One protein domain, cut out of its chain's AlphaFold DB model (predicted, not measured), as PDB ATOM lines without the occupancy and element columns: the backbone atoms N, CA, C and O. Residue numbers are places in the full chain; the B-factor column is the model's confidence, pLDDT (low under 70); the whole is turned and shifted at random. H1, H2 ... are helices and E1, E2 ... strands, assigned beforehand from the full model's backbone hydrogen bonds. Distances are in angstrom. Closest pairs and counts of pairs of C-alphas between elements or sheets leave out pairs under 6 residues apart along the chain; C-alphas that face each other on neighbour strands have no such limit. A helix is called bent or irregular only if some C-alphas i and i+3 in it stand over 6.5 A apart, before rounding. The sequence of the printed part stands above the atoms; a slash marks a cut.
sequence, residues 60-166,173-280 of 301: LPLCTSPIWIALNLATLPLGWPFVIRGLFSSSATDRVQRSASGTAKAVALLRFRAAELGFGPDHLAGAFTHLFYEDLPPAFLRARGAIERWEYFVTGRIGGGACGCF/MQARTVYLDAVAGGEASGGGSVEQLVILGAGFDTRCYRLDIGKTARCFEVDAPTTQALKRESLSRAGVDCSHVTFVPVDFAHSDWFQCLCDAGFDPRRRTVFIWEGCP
ATOM      1  N   LEU A  60      23.715   1.731  46.595       43.78
ATOM      2  CA  LEU A  60      22.700   1.210  47.517       43.78
ATOM      3  C   LEU A  60      21.279   1.058  46.912       43.78
ATOM      4  O   LEU A  60      20.626   0.072  47.259       43.78
ATOM      5  N   PRO A  61      20.777   1.942  46.016       46.31
ATOM      6  CA  PRO A  61      19.383   1.853  45.571       46.31
ATOM      7  C   PRO A  61      19.102   0.783  44.497       46.31
ATOM      8  O   PRO A  61      17.938   0.476  44.264       46.31
ATOM      9  N   LEU A  62      20.119   0.180  43.859       46.66
ATOM     10  CA  LEU A  62      19.906  -0.862  42.836       46.66
ATOM     11  C   LEU A  62      19.962  -2.283  43.414       46.66
ATOM     12  O   LEU A  62      19.085  -3.086  43.110       46.66
ATOM     13  N   CYS A  63      20.902  -2.572  44.320       44.44
ATOM     14  CA  CYS A  63      20.990  -3.880  44.992       44.44
ATOM     15  C   CYS A  63      19.895  -4.099  46.058       44.44
ATOM     16  O   CYS A  63      19.750  -5.197  46.579       44.44
ATOM     17  N   THR A  64      19.120  -3.061  46.389       51.25
ATOM     18  CA  THR A  64      17.912  -3.139  47.237       51.25
ATOM     19  C   THR A  64      16.632  -2.818  46.457       51.25
ATOM     20  O   THR A  64      15.555  -2.711  47.042       51.25
ATOM     21  N   SER A  65      16.733  -2.677  45.129       57.84
ATOM     22  CA  SER A  65      15.583  -2.387  44.278       57.84
ATOM     23  C   SER A  65      14.571  -3.538  44.346       57.84
ATOM     24  O   SER A  65      14.973  -4.707  44.285       57.84
ATOM     25  N   PRO A  66      13.257  -3.250  44.385       57.50
ATOM     26  CA  PRO A  66      12.210  -4.267  44.305       57.50
ATOM     27  C   PRO A  66      12.379  -5.203  43.101       57.50
ATOM     28  O   PRO A  66      12.029  -6.374  43.185       57.50
ATOM     29  N   ILE A  67      12.964  -4.706  42.005       62.41
ATOM     30  CA  ILE A  67      13.264  -5.488  40.799       62.41
ATOM     31  C   ILE A  67      14.361  -6.520  41.079       62.41
ATOM     32  O   ILE A  67      14.208  -7.686  40.728       62.41
ATOM     33  N   TRP A  68      15.442  -6.121  41.755       60.91
ATOM     34  CA  TRP A  68      16.540  -7.018  42.121       60.91
ATOM     35  C   TRP A  68      16.071  -8.115  43.087       60.91
ATOM     36  O   TRP A  68      16.363  -9.296  42.884       60.91
ATOM     37  N   ILE A  69      15.268  -7.733  44.088       64.12
ATOM     38  CA  ILE A  69      14.653  -8.659  45.046       64.12
ATOM     39  C   ILE A  69      13.695  -9.613  44.323       64.12
ATOM     40  O   ILE A  69      13.800 -10.820  44.504       64.12
ATOM     41  N   ALA A  70      12.804  -9.109  43.464       64.12
ATOM     42  CA  ALA A  70      11.852  -9.935  42.726       64.12
ATOM     43  C   ALA A  70      12.542 -10.926  41.773       64.12
ATOM     44  O   ALA A  70      12.146 -12.087  41.725       64.12
ATOM     45  N   LEU A  71      13.598 -10.508  41.064       64.88
ATOM     46  CA  LEU A  71      14.375 -11.380  40.175       64.88
ATOM     47  C   LEU A  71      15.088 -12.496  40.952       64.88
ATOM     48  O   LEU A  71      15.013 -13.661  40.562       64.88
ATOM     49  N   ASN A  72      15.728 -12.170  42.079       62.12
ATOM     50  CA  ASN A  72      16.400 -13.170  42.911       62.12
ATOM     51  C   ASN A  72      15.385 -14.112  43.585       62.12
ATOM     52  O   ASN A  72      15.534 -15.332  43.480       62.12
ATOM     53  N   LEU A  73      14.304 -13.579  44.171       66.62
ATOM     54  CA  LEU A  73      13.220 -14.370  44.769       66.62
ATOM     55  C   LEU A  73      12.537 -15.292  43.749       66.62
ATOM     56  O   LEU A  73      12.221 -16.424  44.092       66.62
ATOM     57  N   ALA A  74      12.355 -14.859  42.497       63.34
ATOM     58  CA  ALA A  74      11.760 -15.682  41.440       63.34
ATOM     59  C   ALA A  74      12.627 -16.894  41.056       63.34
ATOM     60  O   ALA A  74      12.102 -17.904  40.590       63.34
ATOM     61  N   THR A  75      13.944 -16.828  41.278       58.50
ATOM     62  CA  THR A  75      14.846 -17.968  41.033       58.50
ATOM     63  C   THR A  75      14.978 -18.919  42.219       58.50
ATOM     64  O   THR A  75      15.317 -20.084  42.012       58.50
ATOM     65  N   LEU A  76      14.651 -18.492  43.445       60.53
ATOM     66  CA  LEU A  76      14.765 -19.340  44.639       60.53
ATOM     67  C   LEU A  76      13.978 -20.664  44.535       60.53
ATOM     68  O   LEU A  76      14.584 -21.702  44.794       60.53
ATOM     69  N   PRO A  77      12.702 -20.708  44.092       56.78
ATOM     70  CA  PRO A  77      11.942 -21.960  44.004       56.78
ATOM     71  C   PRO A  77      12.539 -22.977  43.023       56.78
ATOM     72  O   PRO A  77      12.334 -24.178  43.179       56.78
ATOM     73  N   LEU A  78      13.280 -22.502  42.017       56.88
ATOM     74  CA  LEU A  78      13.885 -23.326  40.970       56.88
ATOM     75  C   LEU A  78      15.208 -23.978  41.412       56.88
ATOM     76  O   LEU A  78      15.582 -25.011  40.860       56.88
ATOM     77  N   GLY A  79      15.911 -23.392  42.388       46.47
ATOM     78  CA  GLY A  79      17.202 -23.892  42.885       46.47
ATOM     79  C   GLY A  79      17.147 -24.506  44.289       46.47
ATOM     80  O   GLY A  79      17.852 -25.473  44.568       46.47
ATOM     81  N   TRP A  80      16.288 -23.992  45.175       50.12
ATOM     82  CA  TRP A  80      16.259 -24.350  46.600       50.12
ATOM     83  C   TRP A  80      15.997 -25.839  46.896       50.12
ATOM     84  O   TRP A  80      16.705 -26.403  47.734       50.12
ATOM     85  N   PRO A  81      15.080 -26.535  46.190       51.81
ATOM     86  CA  PRO A  81      14.868 -27.971  46.394       51.81
ATOM     87  C   PRO A  81      16.110 -28.816  46.072       51.81
ATOM     88  O   PRO A  81      16.313 -29.868  46.672       51.81
ATOM     89  N   PHE A  82      16.957 -28.349  45.152       47.19
ATOM     90  CA  PHE A  82      18.157 -29.050  44.698       47.19
ATOM     91  C   PHE A  82      19.383 -28.721  45.553       47.19
ATOM     92  O   PHE A  82      20.152 -29.622  45.863       47.19
ATOM     93  N   VAL A  83      19.508 -27.479  46.038       47.44
ATOM     94  CA  VAL A  83      20.510 -27.099  47.054       47.44
ATOM     95  C   VAL A  83      20.317 -27.916  48.337       47.44
ATOM     96  O   VAL A  83      21.285 -28.418  48.902       47.44
ATOM     97  N   ILE A  84      19.065 -28.121  48.764       47.22
ATOM     98  CA  ILE A  84      18.747 -28.993  49.904       47.22
ATOM     99  C   ILE A  84      19.071 -30.453  49.571       47.22
ATOM    100  O   ILE A  84      19.678 -31.140  50.383       47.22
ATOM    101  N   ARG A  85      18.717 -30.950  48.381       44.31
ATOM    102  CA  ARG A  85      18.981 -32.346  47.995       44.31
ATOM    103  C   ARG A  85      20.478 -32.662  47.867       44.31
ATOM    104  O   ARG A  85      20.886 -33.742  48.287       44.31
ATOM    105  N   GLY A  86      21.288 -31.724  47.374       43.66
ATOM    106  CA  GLY A  86      22.749 -31.838  47.289       43.66
ATOM    107  C   GLY A  86      23.448 -31.886  48.655       43.66
ATOM    108  O   GLY A  86      24.502 -32.499  48.780       43.66
ATOM    109  N   LEU A  87      22.836 -31.336  49.713       42.62
ATOM    110  CA  LEU A  87      23.319 -31.494  51.095       42.62
ATOM    111  C   LEU A  87      23.121 -32.920  51.648       42.62
ATOM    112  O   LEU A  87      23.789 -33.287  52.614       42.62
ATOM    113  N   PHE A  88      22.222 -33.724  51.059       37.38
ATOM    114  CA  PHE A  88      21.811 -35.033  51.594       37.38
ATOM    115  C   PHE A  88      22.010 -36.225  50.639       37.38
ATOM    116  O   PHE A  88      21.843 -37.372  51.057       37.38
ATOM    117  N   SER A  89      22.359 -36.000  49.370       38.34
ATOM    118  CA  SER A  89      22.641 -37.073  48.411       38.34
ATOM    119  C   SER A  89      24.053 -37.634  48.623       38.34
ATOM    120  O   SER A  89      24.987 -36.903  48.933       38.34
ATOM    121  N   SER A  90      24.203 -38.954  48.515       40.59
ATOM    122  CA  SER A  90      25.483 -39.659  48.638       40.59
ATOM    123  C   SER A  90      25.563 -40.745  47.565       40.59
ATOM    124  O   SER A  90      25.123 -41.877  47.759       40.59
ATOM    125  N   SER A  91      26.093 -40.397  46.391       43.81
ATOM    126  CA  SER A  91      26.317 -41.353  45.294       43.81
ATOM    127  C   SER A  91      27.809 -41.678  45.118       43.81
ATOM    128  O   SER A  91      28.688 -41.027  45.681       43.81
ATOM    129  N   ALA A  92      28.142 -42.727  44.365       39.69
ATOM    130  CA  ALA A  92      29.537 -43.090  44.090       39.69
ATOM    131  C   ALA A  92      30.275 -42.024  43.249       39.69
ATOM    132  O   ALA A  92      31.463 -41.787  43.473       39.69
ATOM    133  N   THR A  93      29.557 -41.331  42.359       45.69
ATOM    134  CA  THR A  93      30.024 -40.174  41.571       45.69
ATOM    135  C   THR A  93      30.435 -39.010  42.476       45.69
ATOM    136  O   THR A  93      31.466 -38.371  42.267       45.69
ATOM    137  N   ASP A  94      29.686 -38.828  43.561       49.38
ATOM    138  CA  ASP A  94      29.916 -37.836  44.610       49.38
ATOM    139  C   ASP A  94      31.286 -38.033  45.292       49.38
ATOM    140  O   ASP A  94      31.994 -37.085  45.619       49.38
ATOM    141  N   ARG A  95      31.742 -39.285  45.433       43.44
ATOM    142  CA  ARG A  95      33.040 -39.611  46.053       43.44
ATOM    143  C   ARG A  95      34.232 -39.200  45.180       43.44
ATOM    144  O   ARG A  95      35.222 -38.693  45.703       43.44
ATOM    145  N   VAL A  96      34.124 -39.376  43.859       43.12
ATOM    146  CA  VAL A  96      35.146 -38.950  42.885       43.12
ATOM    147  C   VAL A  96      35.128 -37.429  42.735       43.12
ATOM    148  O   VAL A  96      36.182 -36.795  42.783       43.12
ATOM    149  N   GLN A  97      33.948 -36.807  42.670       49.38
ATOM    150  CA  GLN A  97      33.814 -35.350  42.618       49.38
ATOM    151  C   GLN A  97      34.319 -34.650  43.890       49.38
ATOM    152  O   GLN A  97      34.883 -33.562  43.778       49.38
ATOM    153  N   ARG A  98      34.183 -35.253  45.076       51.12
ATOM    154  CA  ARG A  98      34.762 -34.733  46.332       51.12
ATOM    155  C   ARG A  98      36.293 -34.815  46.388       51.12
ATOM    156  O   ARG A  98      36.891 -34.126  47.206       51.12
ATOM    157  N   SER A  99      36.922 -35.633  45.538       52.00
ATOM    158  CA  SER A  99      38.383 -35.806  45.527       52.00
ATOM    159  C   SER A  99      39.140 -34.715  44.756       52.00
ATOM    160  O   SER A  99      40.321 -34.502  45.014       52.00
ATOM    161  N   ALA A 100      38.475 -33.997  43.843       60.19
ATOM    162  CA  ALA A 100      39.063 -32.833  43.184       60.19
ATOM    163  C   ALA A 100      38.955 -31.591  44.080       60.19
ATOM    164  O   ALA A 100      37.912 -31.344  44.691       60.19
ATOM    165  N   SER A 101      40.018 -30.781  44.122       68.31
ATOM    166  CA  SER A 101      40.098 -29.589  44.978       68.31
ATOM    167  C   SER A 101      38.913 -28.640  44.759       68.31
ATOM    168  O   SER A 101      38.700 -28.128  43.655       68.31
ATOM    169  N   GLY A 102      38.162 -28.354  45.830       68.25
ATOM    170  CA  GLY A 102      37.058 -27.386  45.815       68.25
ATOM    171  C   GLY A 102      37.497 -25.987  45.366       68.25
ATOM    172  O   GLY A 102      36.739 -25.282  44.702       68.25
ATOM    173  N   THR A 103      38.752 -25.618  45.630       70.81
ATOM    174  CA  THR A 103      39.355 -24.366  45.153       70.81
ATOM    175  C   THR A 103      39.546 -24.370  43.635       70.81
ATOM    176  O   THR A 103      39.194 -23.393  42.976       70.81
ATOM    177  N   ALA A 104      40.055 -25.467  43.060       77.69
ATOM    178  CA  ALA A 104      40.250 -25.589  41.611       77.69
ATOM    179  C   ALA A 104      38.914 -25.502  40.863       77.69
ATOM    180  O   ALA A 104      38.799 -24.825  39.841       77.69
ATOM    181  N   LYS A 105      37.886 -26.133  41.436       77.88
ATOM    182  CA  LYS A 105      36.501 -25.986  41.006       77.88
ATOM    183  C   LYS A 105      36.079 -24.509  41.052       77.88
ATOM    184  O   LYS A 105      35.758 -23.934  40.016       77.88
ATOM    185  N   ALA A 106      36.107 -23.863  42.217       74.44
ATOM    186  CA  ALA A 106      35.641 -22.479  42.361       74.44
ATOM    187  C   ALA A 106      36.297 -21.515  41.351       74.44
ATOM    188  O   ALA A 106      35.608 -20.723  40.715       74.44
ATOM    189  N   VAL A 107      37.611 -21.631  41.126       82.75
ATOM    190  CA  VAL A 107      38.335 -20.801  40.146       82.75
ATOM    191  C   VAL A 107      37.870 -21.061  38.709       82.75
ATOM    192  O   VAL A 107      37.723 -20.115  37.933       82.75
ATOM    193  N   ALA A 108      37.607 -22.315  38.329       85.06
ATOM    194  CA  ALA A 108      37.060 -22.632  37.009       85.06
ATOM    195  C   ALA A 108      35.662 -22.034  36.808       85.06
ATOM    196  O   ALA A 108      35.383 -21.484  35.745       85.06
ATOM    197  N   LEU A 109      34.821 -22.048  37.847       82.81
ATOM    198  CA  LEU A 109      33.514 -21.401  37.794       82.81
ATOM    199  C   LEU A 109      33.638 -19.883  37.591       82.81
ATOM    200  O   LEU A 109      32.943 -19.331  36.743       82.81
ATOM    201  N   LEU A 110      34.541 -19.207  38.307       82.12
ATOM    202  CA  LEU A 110      34.739 -17.758  38.145       82.12
ATOM    203  C   LEU A 110      35.232 -17.401  36.736       82.12
ATOM    204  O   LEU A 110      34.768 -16.420  36.157       82.12
ATOM    205  N   ARG A 111      36.123 -18.216  36.158       87.19
ATOM    206  CA  ARG A 111      36.563 -18.078  34.759       87.19
ATOM    207  C   ARG A 111      35.412 -18.280  33.772       87.19
ATOM    208  O   ARG A 111      35.252 -17.464  32.869       87.19
ATOM    209  N   PHE A 112      34.559 -19.282  33.992       87.00
ATOM    210  CA  PHE A 112      33.349 -19.480  33.189       87.00
ATOM    211  C   PHE A 112      32.403 -18.276  33.260       87.00
ATOM    212  O   PHE A 112      31.966 -17.790  32.219       87.00
ATOM    213  N   ARG A 113      32.110 -17.762  34.464       81.12
ATOM    214  CA  ARG A 113      31.239 -16.584  34.626       81.12
ATOM    215  C   ARG A 113      31.813 -15.372  33.897       81.12
ATOM    216  O   ARG A 113      31.078 -14.684  33.198       81.12
ATOM    217  N   ALA A 114      33.116 -15.138  34.013       82.88
ATOM    218  CA  ALA A 114      33.773 -14.037  33.322       82.88
ATOM    219  C   ALA A 114      33.709 -14.171  31.792       82.88
ATOM    220  O   ALA A 114      33.463 -13.181  31.100       82.88
ATOM    221  N   ALA A 115      33.882 -15.384  31.262       86.50
ATOM    222  CA  ALA A 115      33.741 -15.654  29.835       86.50
ATOM    223  C   ALA A 115      32.292 -15.462  29.348       86.50
ATOM    224  O   ALA A 115      32.073 -14.825  28.322       86.50
ATOM    225  N   GLU A 116      31.286 -15.922  30.105       82.75
ATOM    226  CA  GLU A 116      29.865 -15.690  29.786       82.75
ATOM    227  C   GLU A 116      29.450 -14.213  29.822       82.75
ATOM    228  O   GLU A 116      28.499 -13.824  29.141       82.75
ATOM    229  N   LEU A 117      30.121 -13.409  30.650       80.62
ATOM    230  CA  LEU A 117      29.927 -11.962  30.752       80.62
ATOM    231  C   LEU A 117      30.758 -11.180  29.719       80.62
ATOM    232  O   LEU A 117      30.605  -9.965  29.613       80.62
ATOM    233  N   GLY A 118      31.605 -11.859  28.941       80.62
ATOM    234  CA  GLY A 118      32.338 -11.281  27.813       80.62
ATOM    235  C   GLY A 118      33.646 -10.568  28.160       80.62
ATOM    236  O   GLY A 118      34.212  -9.921  27.284       80.62
ATOM    237  N   PHE A 119      34.149 -10.676  29.396       80.88
ATOM    238  CA  PHE A 119      35.422 -10.050  29.799       80.88
ATOM    239  C   PHE A 119      36.521 -11.056  30.184       80.88
ATOM    240  O   PHE A 119      37.686 -10.679  30.293       80.88
ATOM    241  N   GLY A 120      36.172 -12.325  30.410       84.88
ATOM    242  CA  GLY A 120      37.125 -13.394  30.717       84.88
ATOM    243  C   GLY A 120      37.645 -14.098  29.456       84.88
ATOM    244  O   GLY A 120      36.861 -14.342  28.538       84.88
ATOM    245  N   PRO A 121      38.931 -14.493  29.403       87.56
ATOM    246  CA  PRO A 121      39.522 -15.121  28.213       87.56
ATOM    247  C   PRO A 121      39.194 -16.622  28.066       87.56
ATOM    248  O   PRO A 121      39.445 -17.223  27.019       87.56
ATOM    249  N   ASP A 122      38.671 -17.265  29.114       91.31
ATOM    250  CA  ASP A 122      38.511 -18.721  29.176       91.31
ATOM    251  C   ASP A 122      37.122 -19.200  28.731       91.31
ATOM    252  O   ASP A 122      36.265 -19.564  29.539       91.31
ATOM    253  N   HIS A 123      36.915 -19.247  27.418       90.12
ATOM    254  CA  HIS A 123      35.672 -19.740  26.820       90.12
ATOM    255  C   HIS A 123      35.429 -21.249  27.031       90.12
ATOM    256  O   HIS A 123      34.294 -21.704  26.892       90.12
ATOM    257  N   LEU A 124      36.456 -22.030  27.394       92.62
ATOM    258  CA  LEU A 124      36.339 -23.475  27.625       92.62
ATOM    259  C   LEU A 124      36.017 -23.834  29.079       92.62
ATOM    260  O   LEU A 124      35.625 -24.970  29.345       92.62
ATOM    261  N   ALA A 125      36.098 -22.887  30.019       89.00
ATOM    262  CA  ALA A 125      35.728 -23.118  31.418       89.00
ATOM    263  C   ALA A 125      34.287 -23.651  31.579       89.00
ATOM    264  O   ALA A 125      33.988 -24.366  32.538       89.00
ATOM    265  N   GLY A 126      33.410 -23.363  30.608       85.38
ATOM    266  CA  GLY A 126      32.051 -23.902  30.530       85.38
ATOM    267  C   GLY A 126      31.974 -25.430  30.492       85.38
ATOM    268  O   GLY A 126      31.011 -25.996  31.012       85.38
ATOM    269  N   ALA A 127      33.004 -26.107  29.971       88.19
ATOM    270  CA  ALA A 127      33.073 -27.567  29.899       88.19
ATOM    271  C   ALA A 127      32.965 -28.230  31.282       88.19
ATOM    272  O   ALA A 127      32.440 -29.336  31.404       88.19
ATOM    273  N   PHE A 128      33.396 -27.536  32.336       87.50
ATOM    274  CA  PHE A 128      33.432 -28.067  33.696       87.50
ATOM    275  C   PHE A 128      32.181 -27.742  34.513       87.50
ATOM    276  O   PHE A 128      32.048 -28.241  35.622       87.50
ATOM    277  N   THR A 129      31.248 -26.937  33.994       78.31
ATOM    278  CA  THR A 129      30.073 -26.439  34.746       78.31
ATOM    279  C   THR A 129      29.188 -27.545  35.325       78.31
ATOM    280  O   THR A 129      28.615 -27.382  36.400       78.31
ATOM    281  N   HIS A 130      29.127 -28.706  34.673       76.94
ATOM    282  CA  HIS A 130      28.397 -29.865  35.185       76.94
ATOM    283  C   HIS A 130      28.981 -30.408  36.502       76.94
ATOM    284  O   HIS A 130      28.225 -30.891  37.332       76.94
ATOM    285  N   LEU A 131      30.284 -30.229  36.764       75.81
ATOM    286  CA  LEU A 131      30.922 -30.623  38.030       75.81
ATOM    287  C   LEU A 131      30.452 -29.789  39.240       75.81
ATOM    288  O   LEU A 131      30.832 -30.089  40.374       75.81
ATOM    289  N   PHE A 132      29.687 -28.720  38.991       67.50
ATOM    290  CA  PHE A 132      29.147 -27.783  39.983       67.50
ATOM    291  C   PHE A 132      27.628 -27.818  40.063       67.50
ATOM    292  O   PHE A 132      27.052 -27.534  41.109       67.50
ATOM    293  N   TYR A 133      26.992 -28.086  38.925       65.00
ATOM    294  CA  TYR A 133      25.573 -27.855  38.715       65.00
ATOM    295  C   TYR A 133      24.826 -29.107  38.266       65.00
ATOM    296  O   TYR A 133      23.717 -28.983  37.761       65.00
ATOM    297  N   GLU A 134      25.406 -30.298  38.430       58.72
ATOM    298  CA  GLU A 134      24.759 -31.564  38.056       58.72
ATOM    299  C   GLU A 134      23.365 -31.729  38.681       58.72
ATOM    300  O   GLU A 134      22.465 -32.262  38.035       58.72
ATOM    301  N   ASP A 135      23.155 -31.165  39.873       58.16
ATOM    302  CA  ASP A 135      21.856 -31.168  40.544       58.16
ATOM    303  C   ASP A 135      20.950 -29.980  40.173       58.16
ATOM    304  O   ASP A 135      19.786 -29.967  40.562       58.16
ATOM    305  N   LEU A 136      21.426 -28.966  39.437       65.19
ATOM    306  CA  LEU A 136      20.624 -27.782  39.117       65.19
ATOM    307  C   LEU A 136      19.953 -27.888  37.737       65.19
ATOM    308  O   LEU A 136      20.618 -28.166  36.737       65.19
ATOM    309  N   PRO A 137      18.645 -27.581  37.627       71.12
ATOM    310  CA  PRO A 137      17.950 -27.586  36.346       71.12
ATOM    311  C   PRO A 137      18.612 -26.633  35.332       71.12
ATOM    312  O   PRO A 137      18.879 -25.477  35.672       71.12
ATOM    313  N   PRO A 138      18.772 -27.020  34.049       70.56
ATOM    314  CA  PRO A 138      19.309 -26.125  33.018       70.56
ATOM    315  C   PRO A 138      18.548 -24.795  32.903       70.56
ATOM    316  O   PRO A 138      19.137 -23.756  32.616       70.56
ATOM    317  N   ALA A 139      17.236 -24.810  33.163       72.31
ATOM    318  CA  ALA A 139      16.408 -23.607  33.203       72.31
ATOM    319  C   ALA A 139      16.813 -22.647  34.337       72.31
ATOM    320  O   ALA A 139      16.844 -21.437  34.120       72.31
ATOM    321  N   PHE A 140      17.181 -23.174  35.511       71.69
ATOM    322  CA  PHE A 140      17.682 -22.372  36.627       71.69
ATOM    323  C   PHE A 140      19.010 -21.704  36.265       71.69
ATOM    324  O   PHE A 140      19.148 -20.498  36.436       71.69
ATOM    325  N   LEU A 141      19.956 -22.457  35.694       70.38
ATOM    326  CA  LEU A 141      21.253 -21.913  35.276       70.38
ATOM    327  C   LEU A 141      21.100 -20.818  34.216       70.38
ATOM    328  O   LEU A 141      21.744 -19.776  34.310       70.38
ATOM    329  N   ARG A 142      20.201 -21.011  33.239       74.12
ATOM    330  CA  ARG A 142      19.888 -19.989  32.227       74.12
ATOM    331  C   ARG A 142      19.274 -18.736  32.847       74.12
ATOM    332  O   ARG A 142      19.708 -17.635  32.516       74.12
ATOM    333  N   ALA A 143      18.296 -18.896  33.740       73.25
ATOM    334  CA  ALA A 143      17.646 -17.778  34.421       73.25
ATOM    335  C   ALA A 143      18.642 -17.003  35.295       73.25
ATOM    336  O   ALA A 143      18.741 -15.782  35.188       73.25
ATOM    337  N   ARG A 144      19.447 -17.713  36.092       73.25
ATOM    338  CA  ARG A 144      20.493 -17.118  36.927       73.25
ATOM    339  C   ARG A 144      21.546 -16.402  36.085       73.25
ATOM    340  O   ARG A 144      21.889 -15.260  36.377       73.25
ATOM    341  N   GLY A 145      22.002 -17.033  35.004       73.88
ATOM    342  CA  GLY A 145      22.948 -16.437  34.067       73.88
ATOM    343  C   GLY A 145      22.411 -15.168  33.399       73.88
ATOM    344  O   GLY A 145      23.162 -14.213  33.224       73.88
ATOM    345  N   ALA A 146      21.117 -15.128  33.060       76.56
ATOM    346  CA  ALA A 146      20.465 -13.945  32.500       76.56
ATOM    347  C   ALA A 146      20.360 -12.792  33.512       76.56
ATOM    348  O   ALA A 146      20.631 -11.650  33.147       76.56
ATOM    349  N   ILE A 147      20.026 -13.090  34.772       73.81
ATOM    350  CA  ILE A 147      19.979 -12.090  35.849       73.81
ATOM    351  C   ILE A 147      21.364 -11.499  36.087       73.81
ATOM    352  O   ILE A 147      21.510 -10.285  36.072       73.81
ATOM    353  N   GLU A 148      22.391 -12.334  36.227       73.25
ATOM    354  CA  GLU A 148      23.758 -11.854  36.455       73.25
ATOM    355  C   GLU A 148      24.304 -11.053  35.262       73.25
ATOM    356  O   GLU A 148      24.993 -10.058  35.464       73.25
ATOM    357  N   ARG A 149      23.957 -11.424  34.019       77.44
ATOM    358  CA  ARG A 149      24.266 -10.608  32.828       77.44
ATOM    359  C   ARG A 149      23.600  -9.240  32.883       77.44
ATOM    360  O   ARG A 149      24.243  -8.241  32.578       77.44
ATOM    361  N   TRP A 150      22.322  -9.192  33.249       75.69
ATOM    362  CA  TRP A 150      21.593  -7.934  33.382       75.69
ATOM    363  C   TRP A 150      22.158  -7.070  34.516       75.69
ATOM    364  O   TRP A 150      22.392  -5.882  34.317       75.69
ATOM    365  N   GLU A 151      22.461  -7.666  35.673       70.88
ATOM    366  CA  GLU A 151      23.120  -6.984  36.792       70.88
ATOM    367  C   GLU A 151      24.468  -6.397  36.371       70.88
ATOM    368  O   GLU A 151      24.720  -5.218  36.621       70.88
ATOM    369  N   TYR A 152      25.305  -7.180  35.686       73.38
ATOM    370  CA  TYR A 152      26.589  -6.714  35.175       73.38
ATOM    371  C   TYR A 152      26.423  -5.580  34.160       73.38
ATOM    372  O   TYR A 152      27.101  -4.563  34.264       73.38
ATOM    373  N   PHE A 153      25.473  -5.697  33.229       75.38
ATOM    374  CA  PHE A 153      25.186  -4.652  32.245       75.38
ATOM    375  C   PHE A 153      24.761  -3.327  32.897       75.38
ATOM    376  O   PHE A 153      25.166  -2.258  32.449       75.38
ATOM    377  N   VAL A 154      23.956  -3.387  33.961       71.06
ATOM    378  CA  VAL A 154      23.429  -2.190  34.638       71.06
ATOM    379  C   VAL A 154      24.426  -1.598  35.638       71.06
ATOM    380  O   VAL A 154      24.477  -0.381  35.803       71.06
ATOM    381  N   THR A 155      25.192  -2.436  36.339       69.19
ATOM    382  CA  THR A 155      25.990  -2.013  37.507       69.19
ATOM    383  C   THR A 155      27.500  -2.112  37.310       69.19
ATOM    384  O   THR A 155      28.247  -1.528  38.092       69.19
ATOM    385  N   GLY A 156      27.960  -2.864  36.308       68.19
ATOM    386  CA  GLY A 156      29.364  -3.235  36.136       68.19
ATOM    387  C   GLY A 156      29.892  -4.233  37.176       68.19
ATOM    388  O   GLY A 156      31.099  -4.447  37.234       68.19
ATOM    389  N   ARG A 157      29.022  -4.826  38.010       66.75
ATOM    390  CA  ARG A 157      29.393  -5.739  39.108       66.75
ATOM    391  C   ARG A 157      28.997  -7.186  38.835       66.75
ATOM    392  O   ARG A 157      28.058  -7.454  38.090       66.75
ATOM    393  N   ILE A 158      29.717  -8.118  39.449       64.69
ATOM    394  CA  ILE A 158      29.619  -9.561  39.238       64.69
ATOM    395  C   ILE A 158      29.096 -10.205  40.528       64.69
ATOM    396  O   ILE A 158      29.831 -10.415  41.484       64.69
ATOM    397  N   GLY A 159      27.816 -10.587  40.543       58.22
ATOM    398  CA  GLY A 159      27.268 -11.448  41.600       58.22
ATOM    399  C   GLY A 159      26.640 -10.731  42.796       58.22
ATOM    400  O   GLY A 159      26.909 -11.105  43.936       58.22
ATOM    401  N   GLY A 160      25.747  -9.765  42.550       49.03
ATOM    402  CA  GLY A 160      24.630  -9.441  43.451       49.03
ATOM    403  C   GLY A 160      24.925  -9.221  44.946       49.03
ATOM    404  O   GLY A 160      24.087  -9.555  45.781       49.03
ATOM    405  N   GLY A 161      26.088  -8.683  45.321       44.00
ATOM    406  CA  GLY A 161      26.440  -8.391  46.713       44.00
ATOM    407  C   GLY A 161      26.571  -6.892  46.985       44.00
ATOM    408  O   GLY A 161      27.117  -6.144  46.180       44.00
ATOM    409  N   ALA A 162      26.122  -6.437  48.160       37.31
ATOM    410  CA  ALA A 162      26.342  -5.063  48.636       37.31
ATOM    411  C   ALA A 162      27.829  -4.743  48.923       37.31
ATOM    412  O   ALA A 162      28.183  -3.578  49.105       37.31
ATOM    413  N   CYS A 163      28.698  -5.761  48.947       39.38
ATOM    414  CA  CYS A 163      30.132  -5.636  49.179       39.38
ATOM    415  C   CYS A 163      30.900  -6.015  47.903       39.38
ATOM    416  O   CYS A 163      30.844  -7.164  47.474       39.38
ATOM    417  N   GLY A 164      31.636  -5.068  47.315       47.44
ATOM    418  CA  GLY A 164      32.441  -5.270  46.097       47.44
ATOM    419  C   GLY A 164      33.640  -6.220  46.253       47.44
ATOM    420  O   GLY A 164      34.387  -6.415  45.307       47.44
ATOM    421  N   CYS A 165      33.830  -6.849  47.418       49.81
ATOM    422  CA  CYS A 165      34.942  -7.773  47.652       49.81
ATOM    423  C   CYS A 165      34.901  -9.023  46.756       49.81
ATOM    424  O   CYS A 165      35.946  -9.599  46.452       49.81
ATOM    425  N   PHE A 166      33.708  -9.453  46.334       56.91
ATOM    426  CA  PHE A 166      33.560 -10.571  45.402       56.91
ATOM    427  C   PHE A 166      33.919 -10.156  43.966       56.91
ATOM    428  O   PHE A 166      34.554 -10.935  43.254       56.91
ATOM    429  N   MET A 173      41.177 -12.828  39.566       84.12
ATOM    430  CA  MET A 173      41.268 -14.113  38.869       84.12
ATOM    431  C   MET A 173      41.388 -13.950  37.350       84.12
ATOM    432  O   MET A 173      42.151 -14.687  36.720       84.12
ATOM    433  N   GLN A 174      40.696 -12.977  36.749       86.62
ATOM    434  CA  GLN A 174      40.831 -12.713  35.313       86.62
ATOM    435  C   GLN A 174      42.168 -12.065  34.968       86.62
ATOM    436  O   GLN A 174      42.825 -12.517  34.035       86.62
ATOM    437  N   ALA A 175      42.617 -11.078  35.746       84.25
ATOM    438  CA  ALA A 175      43.925 -10.457  35.565       84.25
ATOM    439  C   ALA A 175      45.050 -11.499  35.667       84.25
ATOM    440  O   ALA A 175      45.940 -11.546  34.817       84.25
ATOM    441  N   ARG A 176      44.961 -12.400  36.654       88.12
ATOM    442  CA  ARG A 176      45.873 -13.539  36.798       88.12
ATOM    443  C   ARG A 176      45.817 -14.469  35.590       88.12
ATOM    444  O   ARG A 176      46.862 -14.909  35.118       88.12
ATOM    445  N   THR A 177      44.618 -14.744  35.074       89.75
ATOM    446  CA  THR A 177      44.445 -15.601  33.896       89.75
ATOM    447  C   THR A 177      45.118 -14.987  32.672       89.75
ATOM    448  O   THR A 177      45.977 -15.638  32.089       89.75
ATOM    449  N   VAL A 178      44.811 -13.727  32.348       89.12
ATOM    450  CA  VAL A 178      45.372 -12.997  31.198       89.12
ATOM    451  C   VAL A 178      46.894 -12.886  31.283       89.12
ATOM    452  O   VAL A 178      47.584 -13.135  30.299       89.12
ATOM    453  N   TYR A 179      47.436 -12.568  32.461       88.69
ATOM    454  CA  TYR A 179      48.884 -12.495  32.654       88.69
ATOM    455  C   TYR A 179      49.568 -13.835  32.355       88.69
ATOM    456  O   TYR A 179      50.551 -13.890  31.618       88.69
ATOM    457  N   LEU A 180      49.041 -14.932  32.900       90.56
ATOM    458  CA  LEU A 180      49.615 -16.258  32.675       90.56
ATOM    459  C   LEU A 180      49.398 -16.759  31.243       90.56
ATOM    460  O   LEU A 180      50.202 -17.553  30.763       90.56
ATOM    461  N   ASP A 181      48.374 -16.276  30.543       90.12
ATOM    462  CA  ASP A 181      48.171 -16.561  29.120       90.12
ATOM    463  C   ASP A 181      49.243 -15.910  28.255       90.12
ATOM    464  O   ASP A 181      49.804 -16.575  27.389       90.12
ATOM    465  N   ALA A 182      49.581 -14.648  28.532       86.62
ATOM    466  CA  ALA A 182      50.690 -13.958  27.877       86.62
ATOM    467  C   ALA A 182      52.024 -14.686  28.122       86.62
ATOM    468  O   ALA A 182      52.822 -14.893  27.204       86.62
ATOM    469  N   VAL A 183      52.247 -15.158  29.357       86.75
ATOM    470  CA  VAL A 183      53.420 -15.979  29.702       86.75
ATOM    471  C   VAL A 183      53.419 -17.304  28.930       86.75
ATOM    472  O   VAL A 183      54.443 -17.664  28.349       86.75
ATOM    473  N   ALA A 184      52.283 -18.009  28.876       86.50
ATOM    474  CA  ALA A 184      52.136 -19.272  28.148       86.50
ATOM    475  C   ALA A 184      52.335 -19.105  26.634       86.50
ATOM    476  O   ALA A 184      52.945 -19.962  25.998       86.50
ATOM    477  N   GLY A 185      51.852 -17.994  26.072       80.75
ATOM    478  CA  GLY A 185      52.010 -17.621  24.665       80.75
ATOM    479  C   GLY A 185      53.431 -17.201  24.285       80.75
ATOM    480  O   GLY A 185      53.720 -16.999  23.108       80.75
ATOM    481  N   GLY A 186      54.341 -17.098  25.258       73.81
ATOM    482  CA  GLY A 186      55.745 -16.794  25.018       73.81
ATOM    483  C   GLY A 186      56.081 -15.305  24.985       73.81
ATOM    484  O   GLY A 186      57.241 -14.969  24.756       73.81
ATOM    485  N   GLU A 187      55.139 -14.406  25.291       69.38
ATOM    486  CA  GLU A 187      55.397 -12.955  25.339       69.38
ATOM    487  C   GLU A 187      56.464 -12.601  26.388       69.38
ATOM    488  O   GLU A 187      57.279 -11.700  26.194       69.38
ATOM    489  N   ALA A 188      56.539 -13.384  27.467       60.03
ATOM    490  CA  ALA A 188      57.565 -13.253  28.499       60.03
ATOM    491  C   ALA A 188      58.934 -13.861  28.114       60.03
ATOM    492  O   ALA A 188      59.897 -13.723  28.867       60.03
ATOM    493  N   SER A 189      59.054 -14.537  26.964       57.41
ATOM    494  CA  SER A 189      60.220 -15.376  26.621       57.41
ATOM    495  C   SER A 189      61.376 -14.627  25.939       57.41
ATOM    496  O   SER A 189      62.276 -15.257  25.383       57.41
ATOM    497  N   GLY A 190      61.380 -13.288  25.954       59.22
ATOM    498  CA  GLY A 190      62.527 -12.476  25.517       59.22
ATOM    499  C   GLY A 190      62.972 -12.699  24.062       59.22
ATOM    500  O   GLY A 190      64.147 -12.515  23.754       59.22
ATOM    501  N   GLY A 191      62.060 -13.119  23.177       58.22
ATOM    502  CA  GLY A 191      62.321 -13.335  21.745       58.22
ATOM    503  C   GLY A 191      62.590 -14.788  21.325       58.22
ATOM    504  O   GLY A 191      62.825 -15.042  20.146       58.22
ATOM    505  N   GLY A 192      62.549 -15.755  22.249       66.38
ATOM    506  CA  GLY A 192      62.614 -17.185  21.929       66.38
ATOM    507  C   GLY A 192      61.238 -17.848  21.816       66.38
ATOM    508  O   GLY A 192      60.370 -17.585  22.641       66.38
ATOM    509  N   SER A 193      61.048 -18.755  20.851       80.00
ATOM    510  CA  SER A 193      59.856 -19.614  20.803       80.00
ATOM    511  C   SER A 193      59.863 -20.615  21.961       80.00
ATOM    512  O   SER A 193      60.873 -21.286  22.197       80.00
ATOM    513  N   VAL A 194      58.740 -20.718  22.669       85.44
ATOM    514  CA  VAL A 194      58.496 -21.753  23.684       85.44
ATOM    515  C   VAL A 194      58.347 -23.097  22.977       85.44
ATOM    516  O   VAL A 194      57.609 -23.195  22.005       85.44
ATOM    517  N   GLU A 195      59.045 -24.129  23.453       90.12
ATOM    518  CA  GLU A 195      58.990 -25.484  22.883       90.12
ATOM    519  C   GLU A 195      58.173 -26.443  23.757       90.12
ATOM    520  O   GLU A 195      57.658 -27.457  23.276       90.12
ATOM    521  N   GLN A 196      58.063 -26.143  25.054       92.62
ATOM    522  CA  GLN A 196      57.306 -26.930  26.021       92.62
ATOM    523  C   GLN A 196      56.568 -26.023  27.010       92.62
ATOM    524  O   GLN A 196      57.143 -25.083  27.554       92.62
ATOM    525  N   LEU A 197      55.307 -26.341  27.288       93.88
ATOM    526  CA  LEU A 197      54.530 -25.758  28.377       93.88
ATOM    527  C   LEU A 197      54.238 -26.844  29.407       93.88
ATOM    528  O   LEU A 197      53.682 -27.885  29.062       93.88
ATOM    529  N   VAL A 198      54.562 -26.581  30.668       95.12
ATOM    530  CA  VAL A 198      54.250 -27.463  31.795       95.12
ATOM    531  C   VAL A 198      53.347 -26.718  32.769       95.12
ATOM    532  O   VAL A 198      53.718 -25.656  33.266       95.12
ATOM    533  N   ILE A 199      52.179 -27.285  33.068       94.50
ATOM    534  CA  ILE A 199      51.241 -26.751  34.059       94.50
ATOM    535  C   ILE A 199      51.222 -27.690  35.267       94.50
ATOM    536  O   ILE A 199      50.779 -28.835  35.166       94.50
ATOM    537  N   LEU A 200      51.718 -27.204  36.404       92.50
ATOM    538  CA  LEU A 200      51.754 -27.917  37.681       92.50
ATOM    539  C   LEU A 200      50.491 -27.614  38.489       92.50
ATOM    540  O   LEU A 200      50.153 -26.449  38.702       92.50
ATOM    541  N   GLY A 201      49.809 -28.660  38.957       90.44
ATOM    542  CA  GLY A 201      48.501 -28.530  39.597       90.44
ATOM    543  C   GLY A 201      47.453 -28.035  38.602       90.44
ATOM    544  O   GLY A 201      46.712 -27.102  38.902       90.44
ATOM    545  N   ALA A 202      47.442 -28.620  37.399       91.38
ATOM    546  CA  ALA A 202      46.681 -28.109  36.260       91.38
ATOM    547  C   ALA A 202      45.176 -27.961  36.522       91.38
ATOM    548  O   ALA A 202      44.521 -27.163  35.856       91.38
ATOM    549  N   GLY A 203      44.596 -28.703  37.461       91.50
ATOM    550  CA  GLY A 203      43.198 -28.605  37.844       91.50
ATOM    551  C   GLY A 203      42.284 -28.629  36.624       91.50
ATOM    552  O   GLY A 203      42.352 -29.508  35.769       91.50
ATOM    553  N   PHE A 204      41.475 -27.582  36.504       92.81
ATOM    554  CA  PHE A 204      40.594 -27.350  35.359       92.81
ATOM    555  C   PHE A 204      41.112 -26.238  34.432       92.81
ATOM    556  O   PHE A 204      40.326 -25.544  33.793       92.81
ATOM    557  N   ASP A 205      42.424 -26.008  34.387       93.62
ATOM    558  CA  ASP A 205      43.068 -25.080  33.450       93.62
ATOM    559  C   ASP A 205      42.778 -25.484  31.996       93.62
ATOM    560  O   ASP A 205      42.792 -26.665  31.653       93.62
ATOM    561  N   THR A 206      42.501 -24.515  31.133       94.62
ATOM    562  CA  THR A 206      42.149 -24.740  29.729       94.62
ATOM    563  C   THR A 206      43.201 -24.241  28.736       94.62
ATOM    564  O   THR A 206      42.995 -24.357  27.528       94.62
ATOM    565  N   ARG A 207      44.328 -23.683  29.201       93.69
ATOM    566  CA  ARG A 207      45.340 -23.021  28.356       93.69
ATOM    567  C   ARG A 207      45.850 -23.909  27.228       93.69
ATOM    568  O   ARG A 207      45.873 -23.467  26.084       93.69
ATOM    569  N   CYS A 208      46.157 -25.171  27.527       92.94
ATOM    570  CA  CYS A 208      46.617 -26.152  26.543       92.94
ATOM    571  C   CYS A 208      45.626 -26.374  25.389       92.94
ATOM    572  O   CYS A 208      46.041 -26.751  24.298       92.94
ATOM    573  N   TYR A 209      44.333 -26.130  25.610       93.19
ATOM    574  CA  TYR A 209      43.272 -26.384  24.632       93.19
ATOM    575  C   TYR A 209      42.809 -25.107  23.919       93.19
ATOM    576  O   TYR A 209      42.360 -25.186  22.782       93.19
ATOM    577  N   ARG A 210      42.917 -23.930  24.560       92.06
ATOM    578  CA  ARG A 210      42.406 -22.661  24.002       92.06
ATOM    579  C   ARG A 210      43.452 -21.718  23.412       92.06
ATOM    580  O   ARG A 210      43.075 -20.841  22.647       92.06
ATOM    581  N   LEU A 211      44.728 -21.834  23.793       88.12
ATOM    582  CA  LEU A 211      45.788 -20.898  23.378       88.12
ATOM    583  C   LEU A 211      46.578 -21.377  22.144       88.12
ATOM    584  O   LEU A 211      47.669 -20.877  21.890       88.12
ATOM    585  N   ASP A 212      46.067 -22.358  21.389       83.25
ATOM    586  CA  ASP A 212      46.716 -22.924  20.187       83.25
ATOM    587  C   ASP A 212      48.158 -23.442  20.407       83.25
ATOM    588  O   ASP A 212      48.904 -23.701  19.460       83.25
ATOM    589  N   ILE A 213      48.542 -23.664  21.668       80.88
ATOM    590  CA  ILE A 213      49.911 -23.999  22.091       80.88
ATOM    591  C   ILE A 213      50.381 -25.311  21.468       80.88
ATOM    592  O   ILE A 213      51.543 -25.424  21.102       80.88
ATOM    593  N   GLY A 214      49.472 -26.268  21.247       72.38
ATOM    594  CA  GLY A 214      49.786 -27.544  20.598       72.38
ATOM    595  C   GLY A 214      50.376 -27.423  19.186       72.38
ATOM    596  O   GLY A 214      50.974 -28.379  18.702       72.38
ATOM    597  N   LYS A 215      50.245 -26.261  18.525       77.62
ATOM    598  CA  LYS A 215      50.858 -25.995  17.212       77.62
ATOM    599  C   LYS A 215      52.338 -25.616  17.310       77.62
ATOM    600  O   LYS A 215      53.067 -25.785  16.336       77.62
ATOM    601  N   THR A 216      52.775 -25.073  18.445       79.31
ATOM    602  CA  THR A 216      54.103 -24.457  18.611       79.31
ATOM    603  C   THR A 216      54.940 -25.113  19.707       79.31
ATOM    604  O   THR A 216      56.165 -25.088  19.627       79.31
ATOM    605  N   ALA A 217      54.301 -25.744  20.692       87.81
ATOM    606  CA  ALA A 217      54.938 -26.345  21.852       87.81
ATOM    607  C   ALA A 217      54.217 -27.619  22.313       87.81
ATOM    608  O   ALA A 217      53.023 -27.821  22.090       87.81
ATOM    609  N   ARG A 218      54.943 -28.485  23.024       93.25
ATOM    610  CA  ARG A 218      54.343 -29.640  23.704       93.25
ATOM    611  C   ARG A 218      53.733 -29.214  25.035       93.25
ATOM    612  O   ARG A 218      54.419 -28.600  25.849       93.25
ATOM    613  N   CYS A 219      52.484 -29.594  25.279       95.12
ATOM    614  CA  CYS A 219      51.781 -29.313  26.527       95.12
ATOM    615  C   CYS A 219      51.838 -30.507  27.483       95.12
ATOM    616  O   CYS A 219      51.478 -31.623  27.106       95.12
ATOM    617  N   PHE A 220      52.223 -30.251  28.730       96.62
ATOM    618  CA  PHE A 220      52.221 -31.217  29.823       96.62
ATOM    619  C   PHE A 220      51.359 -30.693  30.966       96.62
ATOM    620  O   PHE A 220      51.556 -29.573  31.440       96.62
ATOM    621  N   GLU A 221      50.428 -31.514  31.437       96.31
ATOM    622  CA  GLU A 221      49.625 -31.217  32.620       96.31
ATOM    623  C   GLU A 221      49.977 -32.194  33.734       96.31
ATOM    624  O   GLU A 221      49.795 -33.399  33.584       96.31
ATOM    625  N   VAL A 222      50.472 -31.671  34.853       95.31
ATOM    626  CA  VAL A 222      50.878 -32.461  36.016       95.31
ATOM    627  C   VAL A 222      49.867 -32.233  37.129       95.31
ATOM    628  O   VAL A 222      49.737 -31.113  37.627       95.31
ATOM    629  N   ASP A 223      49.116 -33.264  37.504       93.12
ATOM    630  CA  ASP A 223      48.107 -33.171  38.564       93.12
ATOM    631  C   ASP A 223      47.694 -34.557  39.079       93.12
ATOM    632  O   ASP A 223      48.054 -35.583  38.499       93.12
ATOM    633  N   ALA A 224      46.897 -34.584  40.145       90.38
ATOM    634  CA  ALA A 224      46.360 -35.791  40.741       90.38
ATOM    635  C   ALA A 224      45.568 -36.630  39.715       90.38
ATOM    636  O   ALA A 224      44.761 -36.076  38.953       90.38
ATOM    637  N   PRO A 225      45.708 -37.972  39.738       90.88
ATOM    638  CA  PRO A 225      45.010 -38.865  38.812       90.88
ATOM    639  C   PRO A 225      43.487 -38.660  38.794       90.88
ATOM    640  O   PRO A 225      42.855 -38.714  37.740       90.88
ATOM    641  N   THR A 226      42.890 -38.390  39.958       88.75
ATOM    642  CA  THR A 226      41.445 -38.174  40.108       88.75
ATOM    643  C   THR A 226      40.973 -36.885  39.437       88.75
ATOM    644  O   THR A 226      39.974 -36.896  38.715       88.75
ATOM    645  N   THR A 227      41.703 -35.781  39.617       88.94
ATOM    646  CA  THR A 227      41.405 -34.495  38.974       88.94
ATOM    647  C   THR A 227      41.542 -34.602  37.458       88.94
ATOM    648  O   THR A 227      40.655 -34.159  36.725       88.94
ATOM    649  N   GLN A 228      42.604 -35.256  36.976       92.56
ATOM    650  CA  GLN A 228      42.805 -35.471  35.542       92.56
ATOM    651  C   GLN A 228      41.705 -36.339  34.926       92.56
ATOM    652  O   GLN A 228      41.239 -36.031  33.831       92.56
ATOM    653  N   ALA A 229      41.243 -37.385  35.619       91.88
ATOM    654  CA  ALA A 229      40.142 -38.218  35.135       91.88
ATOM    655  C   ALA A 229      38.865 -37.392  34.901       91.88
ATOM    656  O   ALA A 229      38.314 -37.421  33.800       91.88
ATOM    657  N   LEU A 230      38.459 -36.581  35.889       90.31
ATOM    658  CA  LEU A 230      37.293 -35.696  35.777       90.31
ATOM    659  C   LEU A 230      37.453 -34.665  34.658       90.31
ATOM    660  O   LEU A 230      36.515 -34.404  33.900       90.31
ATOM    661  N   LYS A 231      38.646 -34.079  34.529       93.12
ATOM    662  CA  LYS A 231      38.945 -33.119  33.466       93.12
ATOM    663  C   LYS A 231      38.807 -33.757  32.085       93.12
ATOM    664  O   LYS A 231      38.143 -33.191  31.222       93.12
ATOM    665  N   ARG A 232      39.395 -34.937  31.876       94.25
ATOM    666  CA  ARG A 232      39.358 -35.649  30.589       94.25
ATOM    667  C   ARG A 232      37.940 -36.056  30.206       94.25
ATOM    668  O   ARG A 232      37.558 -35.889  29.052       94.25
ATOM    669  N   GLU A 233      37.146 -36.524  31.166       92.94
ATOM    670  CA  GLU A 233      35.721 -36.795  30.955       92.94
ATOM    671  C   GLU A 233      34.967 -35.521  30.545       92.94
ATOM    672  O   GLU A 233      34.235 -35.520  29.555       92.94
ATOM    673  N   SER A 234      35.203 -34.416  31.255       92.06
ATOM    674  CA  SER A 234      34.567 -33.123  30.984       92.06
ATOM    675  C   SER A 234      34.893 -32.584  29.590       92.06
ATOM    676  O   SER A 234      34.001 -32.142  28.868       92.06
ATOM    677  N   LEU A 235      36.168 -32.643  29.198       94.38
ATOM    678  CA  LEU A 235      36.640 -32.200  27.886       94.38
ATOM    679  C   LEU A 235      36.081 -33.082  26.765       94.38
ATOM    680  O   LEU A 235      35.612 -32.556  25.758       94.38
ATOM    681  N   SER A 236      36.047 -34.402  26.974       94.19
ATOM    682  CA  SER A 236      35.443 -35.358  26.039       94.19
ATOM    683  C   SER A 236      33.957 -35.065  25.816       94.19
ATOM    684  O   SER A 236      33.507 -34.941  24.677       94.19
ATOM    685  N   ARG A 237      33.198 -34.836  26.897       91.56
ATOM    686  CA  ARG A 237      31.780 -34.440  26.824       91.56
ATOM    687  C   ARG A 237      31.561 -33.127  26.070       91.56
ATOM    688  O   ARG A 237      30.527 -32.969  25.430       91.56
ATOM    689  N   ALA A 238      32.504 -32.195  26.171       92.06
ATOM    690  CA  ALA A 238      32.463 -30.912  25.476       92.06
ATOM    691  C   ALA A 238      32.995 -30.979  24.029       92.06
ATOM    692  O   ALA A 238      32.957 -29.966  23.334       92.06
ATOM    693  N   GLY A 239      33.486 -32.137  23.570       94.56
ATOM    694  CA  GLY A 239      34.070 -32.298  22.236       94.56
ATOM    695  C   GLY A 239      35.395 -31.555  22.044       94.56
ATOM    696  O   GLY A 239      35.738 -31.207  20.916       94.56
ATOM    697  N   VAL A 240      36.127 -31.278  23.128       93.75
ATOM    698  CA  VAL A 240      37.420 -30.583  23.080       93.75
ATOM    699  C   VAL A 240      38.533 -31.594  22.808       93.75
ATOM    700  O   VAL A 240      38.704 -32.550  23.565       93.75
ATOM    701  N   ASP A 241      39.311 -31.365  21.748       91.38
ATOM    702  CA  ASP A 241      40.483 -32.187  21.436       91.38
ATOM    703  C   ASP A 241      41.583 -31.993  22.491       91.38
ATOM    704  O   ASP A 241      41.997 -30.874  22.799       91.38
ATOM    705  N   CYS A 242      42.045 -33.107  23.053       92.44
ATOM    706  CA  CYS A 242      43.123 -33.166  24.034       92.44
ATOM    707  C   CYS A 242      44.286 -34.067  23.592       92.44
ATOM    708  O   CYS A 242      45.164 -34.363  24.400       92.44
ATOM    709  N   SER A 243      44.305 -34.510  22.330       90.69
ATOM    710  CA  SER A 243      45.293 -35.460  21.801       90.69
ATOM    711  C   SER A 243      46.733 -34.933  21.824       90.69
ATOM    712  O   SER A 243      47.676 -35.712  21.964       90.69
ATOM    713  N   HIS A 244      46.912 -33.613  21.748       90.75
ATOM    714  CA  HIS A 244      48.208 -32.933  21.823       90.75
ATOM    715  C   HIS A 244      48.701 -32.681  23.256       90.75
ATOM    716  O   HIS A 244      49.817 -32.187  23.440       90.75
ATOM    717  N   VAL A 245      47.895 -32.996  24.275       95.38
ATOM    718  CA  VAL A 245      48.223 -32.759  25.688       95.38
ATOM    719  C   VAL A 245      48.705 -34.046  26.345       95.38
ATOM    720  O   VAL A 245      48.043 -35.081  26.312       95.38
ATOM    721  N   THR A 246      49.869 -33.974  26.990       96.75
ATOM    722  CA  THR A 246      50.433 -35.088  27.758       96.75
ATOM    723  C   THR A 246      50.016 -34.953  29.221       96.75
ATOM    724  O   THR A 246      50.488 -34.067  29.934       96.75
ATOM    725  N   PHE A 247      49.122 -35.829  29.674       96.88
ATOM    726  CA  PHE A 247      48.691 -35.893  31.070       96.88
ATOM    727  C   PHE A 247      49.703 -36.692  31.892       96.88
ATOM    728  O   PHE A 247      49.979 -37.851  31.583       96.88
ATOM    729  N   VAL A 248      50.247 -36.073  32.935       96.62
ATOM    730  CA  VAL A 248      51.229 -36.667  33.845       96.62
ATOM    731  C   VAL A 248      50.556 -36.838  35.211       96.62
ATOM    732  O   VAL A 248      50.459 -35.868  35.969       96.62
ATOM    733  N   PRO A 249      50.005 -38.026  35.517       94.44
ATOM    734  CA  PRO A 249      49.306 -38.264  36.773       94.44
ATOM    735  C   PRO A 249      50.314 -38.332  37.926       94.44
ATOM    736  O   PRO A 249      51.180 -39.203  37.947       94.44
ATOM    737  N   VAL A 250      50.206 -37.413  38.884       90.25
ATOM    738  CA  VAL A 250      51.169 -37.250  39.981       90.25
ATOM    739  C   VAL A 250      50.448 -36.938  41.284       90.25
ATOM    740  O   VAL A 250      49.628 -36.027  41.354       90.25
ATOM    741  N   ASP A 251      50.826 -37.648  42.344       86.69
ATOM    742  CA  ASP A 251      50.554 -37.215  43.712       86.69
ATOM    743  C   ASP A 251      51.741 -36.396  44.234       86.69
ATOM    744  O   ASP A 251      52.799 -36.949  44.547       86.69
ATOM    745  N   PHE A 252      51.563 -35.076  44.336       81.62
ATOM    746  CA  PHE A 252      52.601 -34.147  44.792       81.62
ATOM    747  C   PHE A 252      53.102 -34.419  46.220       81.62
ATOM    748  O   PHE A 252      54.181 -33.945  46.570       81.62
ATOM    749  N   ALA A 253      52.353 -35.149  47.055       80.19
ATOM    750  CA  ALA A 253      52.772 -35.463  48.421       80.19
ATOM    751  C   ALA A 253      53.775 -36.625  48.489       80.19
ATOM    752  O   ALA A 253      54.560 -36.706  49.436       80.19
ATOM    753  N   HIS A 254      53.742 -37.530  47.509       80.44
ATOM    754  CA  HIS A 254      54.421 -38.824  47.604       80.44
ATOM    755  C   HIS A 254      55.283 -39.177  46.388       80.44
ATOM    756  O   HIS A 254      56.103 -40.087  46.477       80.44
ATOM    757  N   SER A 255      55.118 -38.472  45.267       83.06
ATOM    758  CA  SER A 255      55.779 -38.794  44.000       83.06
ATOM    759  C   SER A 255      56.837 -37.756  43.630       83.06
ATOM    760  O   SER A 255      56.654 -36.558  43.857       83.06
ATOM    761  N   ASP A 256      57.918 -38.200  42.983       89.19
ATOM    762  CA  ASP A 256      58.833 -37.300  42.277       89.19
ATOM    763  C   ASP A 256      58.179 -36.847  40.966       89.19
ATOM    764  O   ASP A 256      58.283 -37.489  39.918       89.19
ATOM    765  N   TRP A 257      57.460 -35.730  41.048       90.81
ATOM    766  CA  TRP A 257      56.722 -35.163  39.924       90.81
ATOM    767  C   TRP A 257      57.617 -34.842  38.723       90.81
ATOM    768  O   TRP A 257      57.152 -34.911  37.584       90.81
ATOM    769  N   PHE A 258      58.887 -34.493  38.957       91.12
ATOM    770  CA  PHE A 258      59.808 -34.122  37.890       91.12
ATOM    771  C   PHE A 258      60.306 -35.360  37.149       91.12
ATOM    772  O   PHE A 258      60.375 -35.340  35.919       91.12
ATOM    773  N   GLN A 259      60.574 -36.454  37.868       92.31
ATOM    774  CA  GLN A 259      60.889 -37.732  37.235       92.31
ATOM    775  C   GLN A 259      59.702 -38.244  36.410       92.31
ATOM    776  O   GLN A 259      59.881 -38.551  35.235       92.31
ATOM    777  N   CYS A 260      58.481 -38.230  36.960       93.19
ATOM    778  CA  CYS A 260      57.278 -38.621  36.214       93.19
ATOM    779  C   CYS A 260      57.072 -37.775  34.946       93.19
ATOM    780  O   CYS A 260      56.661 -38.284  33.905       93.19
ATOM    781  N   LEU A 261      57.374 -36.477  35.022       94.94
ATOM    782  CA  LEU A 261      57.323 -35.570  33.881       94.94
ATOM    783  C   LEU A 261      58.374 -35.935  32.816       94.94
ATOM    784  O   LEU A 261      58.041 -35.992  31.631       94.94
ATOM    785  N   CYS A 262      59.617 -36.226  33.220       95.31
ATOM    786  CA  CYS A 262      60.670 -36.713  32.321       95.31
ATOM    787  C   CYS A 262      60.273 -38.032  31.646       95.31
ATOM    788  O   CYS A 262      60.401 -38.158  30.428       95.31
ATOM    789  N   ASP A 263      59.717 -38.973  32.410       95.94
ATOM    790  CA  ASP A 263      59.252 -40.272  31.913       95.94
ATOM    791  C   ASP A 263      58.099 -40.124  30.905       95.94
ATOM    792  O   ASP A 263      58.002 -40.885  29.943       95.94
ATOM    793  N   ALA A 264      57.266 -39.087  31.056       95.25
ATOM    794  CA  ALA A 264      56.226 -38.711  30.096       95.25
ATOM    795  C   ALA A 264      56.775 -38.029  28.819       95.25
ATOM    796  O   ALA A 264      56.017 -37.627  27.929       95.25
ATOM    797  N   GLY A 265      58.098 -37.897  28.700       95.00
ATOM    798  CA  GLY A 265      58.786 -37.385  27.519       95.00
ATOM    799  C   GLY A 265      59.083 -35.888  27.557       95.00
ATOM    800  O   GLY A 265      59.243 -35.287  26.492       95.00
ATOM    801  N   PHE A 266      59.127 -35.272  28.737       96.19
ATOM    802  CA  PHE A 266      59.670 -33.925  28.921       96.19
ATOM    803  C   PHE A 266      61.190 -33.902  28.675       96.19
ATOM    804  O   PHE A 266      61.901 -34.762  29.187       96.19
ATOM    805  N   ASP A 267      61.708 -32.917  27.925       94.44
ATOM    806  CA  ASP A 267      63.153 -32.729  27.718       94.44
ATOM    807  C   ASP A 267      63.653 -31.471  28.460       94.44
ATOM    808  O   ASP A 267      63.414 -30.352  28.002       94.44
ATOM    809  N   PRO A 268      64.415 -31.617  29.563       92.00
ATOM    810  CA  PRO A 268      64.944 -30.485  30.330       92.00
ATOM    811  C   PRO A 268      65.860 -29.536  29.541       92.00
ATOM    812  O   PRO A 268      66.210 -28.469  30.040       92.00
ATOM    813  N   ARG A 269      66.300 -29.923  28.337       92.25
ATOM    814  CA  ARG A 269      67.193 -29.118  27.489       92.25
ATOM    815  C   ARG A 269      66.441 -28.171  26.555       92.25
ATOM    816  O   ARG A 269      67.082 -27.313  25.949       92.25
ATOM    817  N   ARG A 270      65.123 -28.324  26.406       90.69
ATOM    818  CA  ARG A 270      64.301 -27.468  25.538       90.69
ATOM    819  C   ARG A 270      63.739 -26.278  26.300       90.69
ATOM    820  O   ARG A 270      63.542 -26.320  27.518       90.69
ATOM    821  N   ARG A 271      63.433 -25.209  25.567       89.62
ATOM    822  CA  ARG A 271      62.857 -23.987  26.139       89.62
ATOM    823  C   ARG A 271      61.465 -24.267  26.692       89.62
ATOM    824  O   ARG A 271      60.515 -24.474  25.939       89.62
ATOM    825  N   THR A 272      61.366 -24.256  28.017       91.12
ATOM    826  CA  THR A 272      60.151 -24.626  28.740       91.12
ATOM    827  C   THR A 272      59.603 -23.451  29.537       91.12
ATOM    828  O   THR A 272      60.345 -22.804  30.275       91.12
ATOM    829  N   VAL A 273      58.293 -23.236  29.448       91.00
ATOM    830  CA  VAL A 273      57.538 -22.397  30.384       91.00
ATOM    831  C   VAL A 273      56.874 -23.291  31.426       91.00
ATOM    832  O   VAL A 273      56.150 -24.223  31.081       91.00
ATOM    833  N   PHE A 274      57.110 -22.992  32.702       92.75
ATOM    834  CA  PHE A 274      56.417 -23.626  33.822       92.75
ATOM    835  C   PHE A 274      55.372 -22.666  34.386       92.75
ATOM    836  O   PHE A 274      55.693 -21.531  34.740       92.75
ATOM    837  N   ILE A 275      54.135 -23.140  34.512       90.88
ATOM    838  CA  ILE A 275      53.057 -22.449  35.217       90.88
ATOM    839  C   ILE A 275      52.704 -23.271  36.448       90.88
ATOM    840  O   ILE A 275      52.370 -24.447  36.344       90.88
ATOM    841  N   TRP A 276      52.765 -22.637  37.617       90.19
ATOM    842  CA  TRP A 276      52.344 -23.229  38.882       90.19
ATOM    843  C   TRP A 276      51.364 -22.272  39.563       90.19
ATOM    844  O   TRP A 276      51.754 -21.338  40.262       90.19
ATOM    845  N   GLU A 277      50.072 -22.461  39.295       82.62
ATOM    846  CA  GLU A 277      49.006 -21.553  39.723       82.62
ATOM    847  C   GLU A 277      48.132 -22.208  40.801       82.62
ATOM    848  O   GLU A 277      47.687 -23.339  40.652       82.62
ATOM    849  N   GLY A 278      47.836 -21.484  41.889       66.38
ATOM    850  CA  GLY A 278      46.775 -21.870  42.833       66.38
ATOM    851  C   GLY A 278      47.036 -23.130  43.669       66.38
ATOM    852  O   GLY A 278      46.128 -23.595  44.355       66.38
ATOM    853  N   CYS A 279      48.258 -23.658  43.648       61.50
ATOM    854  CA  CYS A 279      48.681 -24.788  44.462       61.50
ATOM    855  C   CYS A 279      49.549 -24.269  45.625       61.50
ATOM    856  O   CYS A 279      50.537 -23.571  45.379       61.50
ATOM    857  N   PRO A 280      49.178 -24.538  46.889       52.94
ATOM    858  CA  PRO A 280      50.017 -24.167  48.017       52.94
ATOM    859  C   PRO A 280      51.339 -24.947  47.945       52.94
ATOM    860  O   PRO A 280      51.325 -26.127  47.588       52.94
TER     861      PRO A 280
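Overview. This is residues 60 to 166 and 173 to 280 of the 301 residues of a protein of Emiliania huxleyi (UniProt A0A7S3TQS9). A small twisted sheet of four strands stands at one end of the printed part, a pair of longer helices side by side, H2a and H7, at the other, and H4, H5 and H6 lie between them. H11 lies over one face of the sheet, while H8, H9 and H10 only graze it. The printed part has 215 residues with eleven named helices and four named strands, in the order H1 H2 H3 H4 H5 H6 H7 H8 E1 H9 E2 H10 E3 H11 E4, and its class is mixed, helices and strands. The sheet runs E3, E2, E1, E4, all parallel. The whole is compact, with a radius of gyration of the C-alphas of 19.5 A, and spans 63 by 43 by 31 A.

Arrangement. Start at the sheet, where E3, residues 245 to 249, and E4, residues 272 to 276, are the edge strands and E2, residues 218 to 223, and E1, residues 196 to 200, the inner ones. E3 and E2 are parallel at 26 degrees, with N 248 and O 221 2.8 A apart. E2 and E1 stand at 11 degrees, with N 220 and O 197 2.8 A apart; E1 and E4 stand at 16 degrees, with N 200 and O 275 2.8 A apart. H11, residues 257 to 263, is on the sheet at a height of 9.3 A, slantwise to the strands at 42 degrees to E2 on the local plane; it lies over E2, but only just not over E3, on which 2 of its 7 C-alphas fall. H10, residues 225 to 237, only grazes the sheet with residues 225 to 232, H9, residues 207 to 210, with 207 to 209, and H8, residues 173 to 184, with 180 to 184. E1, H9, E2 and E2, H10, E3 are strand-helix-strand units, parallel neighbours with a helix between, and E3, H11, E4 is a split one, with E2 and E1 between its strands; the three crossovers are right-handed. Move outward to H5, residues 125 to 128, which touches H10, the closest C-alphas being those of Phe 128 and Ser 234, 5.8 A apart. H5 also touches H4, residues 102 to 116, at the C-alphas of Phe 112 and Ala 125, 4.7 A apart. H8 touches H4 with residues 173 to 174 alone, about perpendicular at 89 degrees, closest at the C-alphas of Arg 111 and Gln 174, 6.9 A. H6, residues 130 to 133, is close to H4 but not clearly touching, at the C-alphas of Lys 105 and Phe 132, 7.6 A. H4 is near H7, residues 138 to 155. H2, residues 66 to 88, was assigned as one helix by its hydrogen bonds but is bent, with C-alphas 78 and 81 7.2 A apart; its arms H2a, residues 66 to 78, and H2b, residues 81 to 88, stand at a steep tilt of 55 degrees. H2a is irregular, C-alphas 74 and 77 being 6.8 A apart. H7 touches H2a with residues 140 to 147 alone, at a shallow tilt of 17 degrees, opposite ways, closest at the C-alphas of Leu 78 and Phe 140, 5.8 A. H1, residues 60 to 63, is close to H2a but not clearly touching, at the C-alphas of Leu 62 and Trp 68, 7.1 A. H3, residues 92 to 97, is apart from H2b and close to H10 but not clearly touching, at the C-alphas of Val 96 and Thr 226, 6.9 A. Every O i to N i+4 pair is within hydrogen-bond range in H4, H7, H8, H10 and H11, against 7 of 9 in H2a, 3 of 4 in H2b and 1 of 2 in H3; H1, H5, H6 and H9 are too short for such a pair.

Along the chain. Find C-alpha 60 at (22.700, 1.210, 47.517), where H1 begins. H2a runs 19.4 A, H4 21.1 A, and H7 25.4 A from C-alpha 138 at (19.309, -26.125, 33.018). H8 is 16.1 A long, H10 18.4 A and E2 16.5 A. E4 ends at C-alpha 276, (52.344, -23.229, 38.882).

Size, cuts and confidence. The two C-alphas farthest apart are those of Pro 66 and Arg 269, 62.6 A. Residues 167 to 172 are not printed, and C-alphas 166 and 173 are 10.7 A apart across this cut. The link from H8 to E1, 11 residues, is long. The mean pLDDT of the printed part is 76.4; it is under 70 in residues 60 to 102, 132 to 136, 155 to 166, 187 to 192 and 278 to 280.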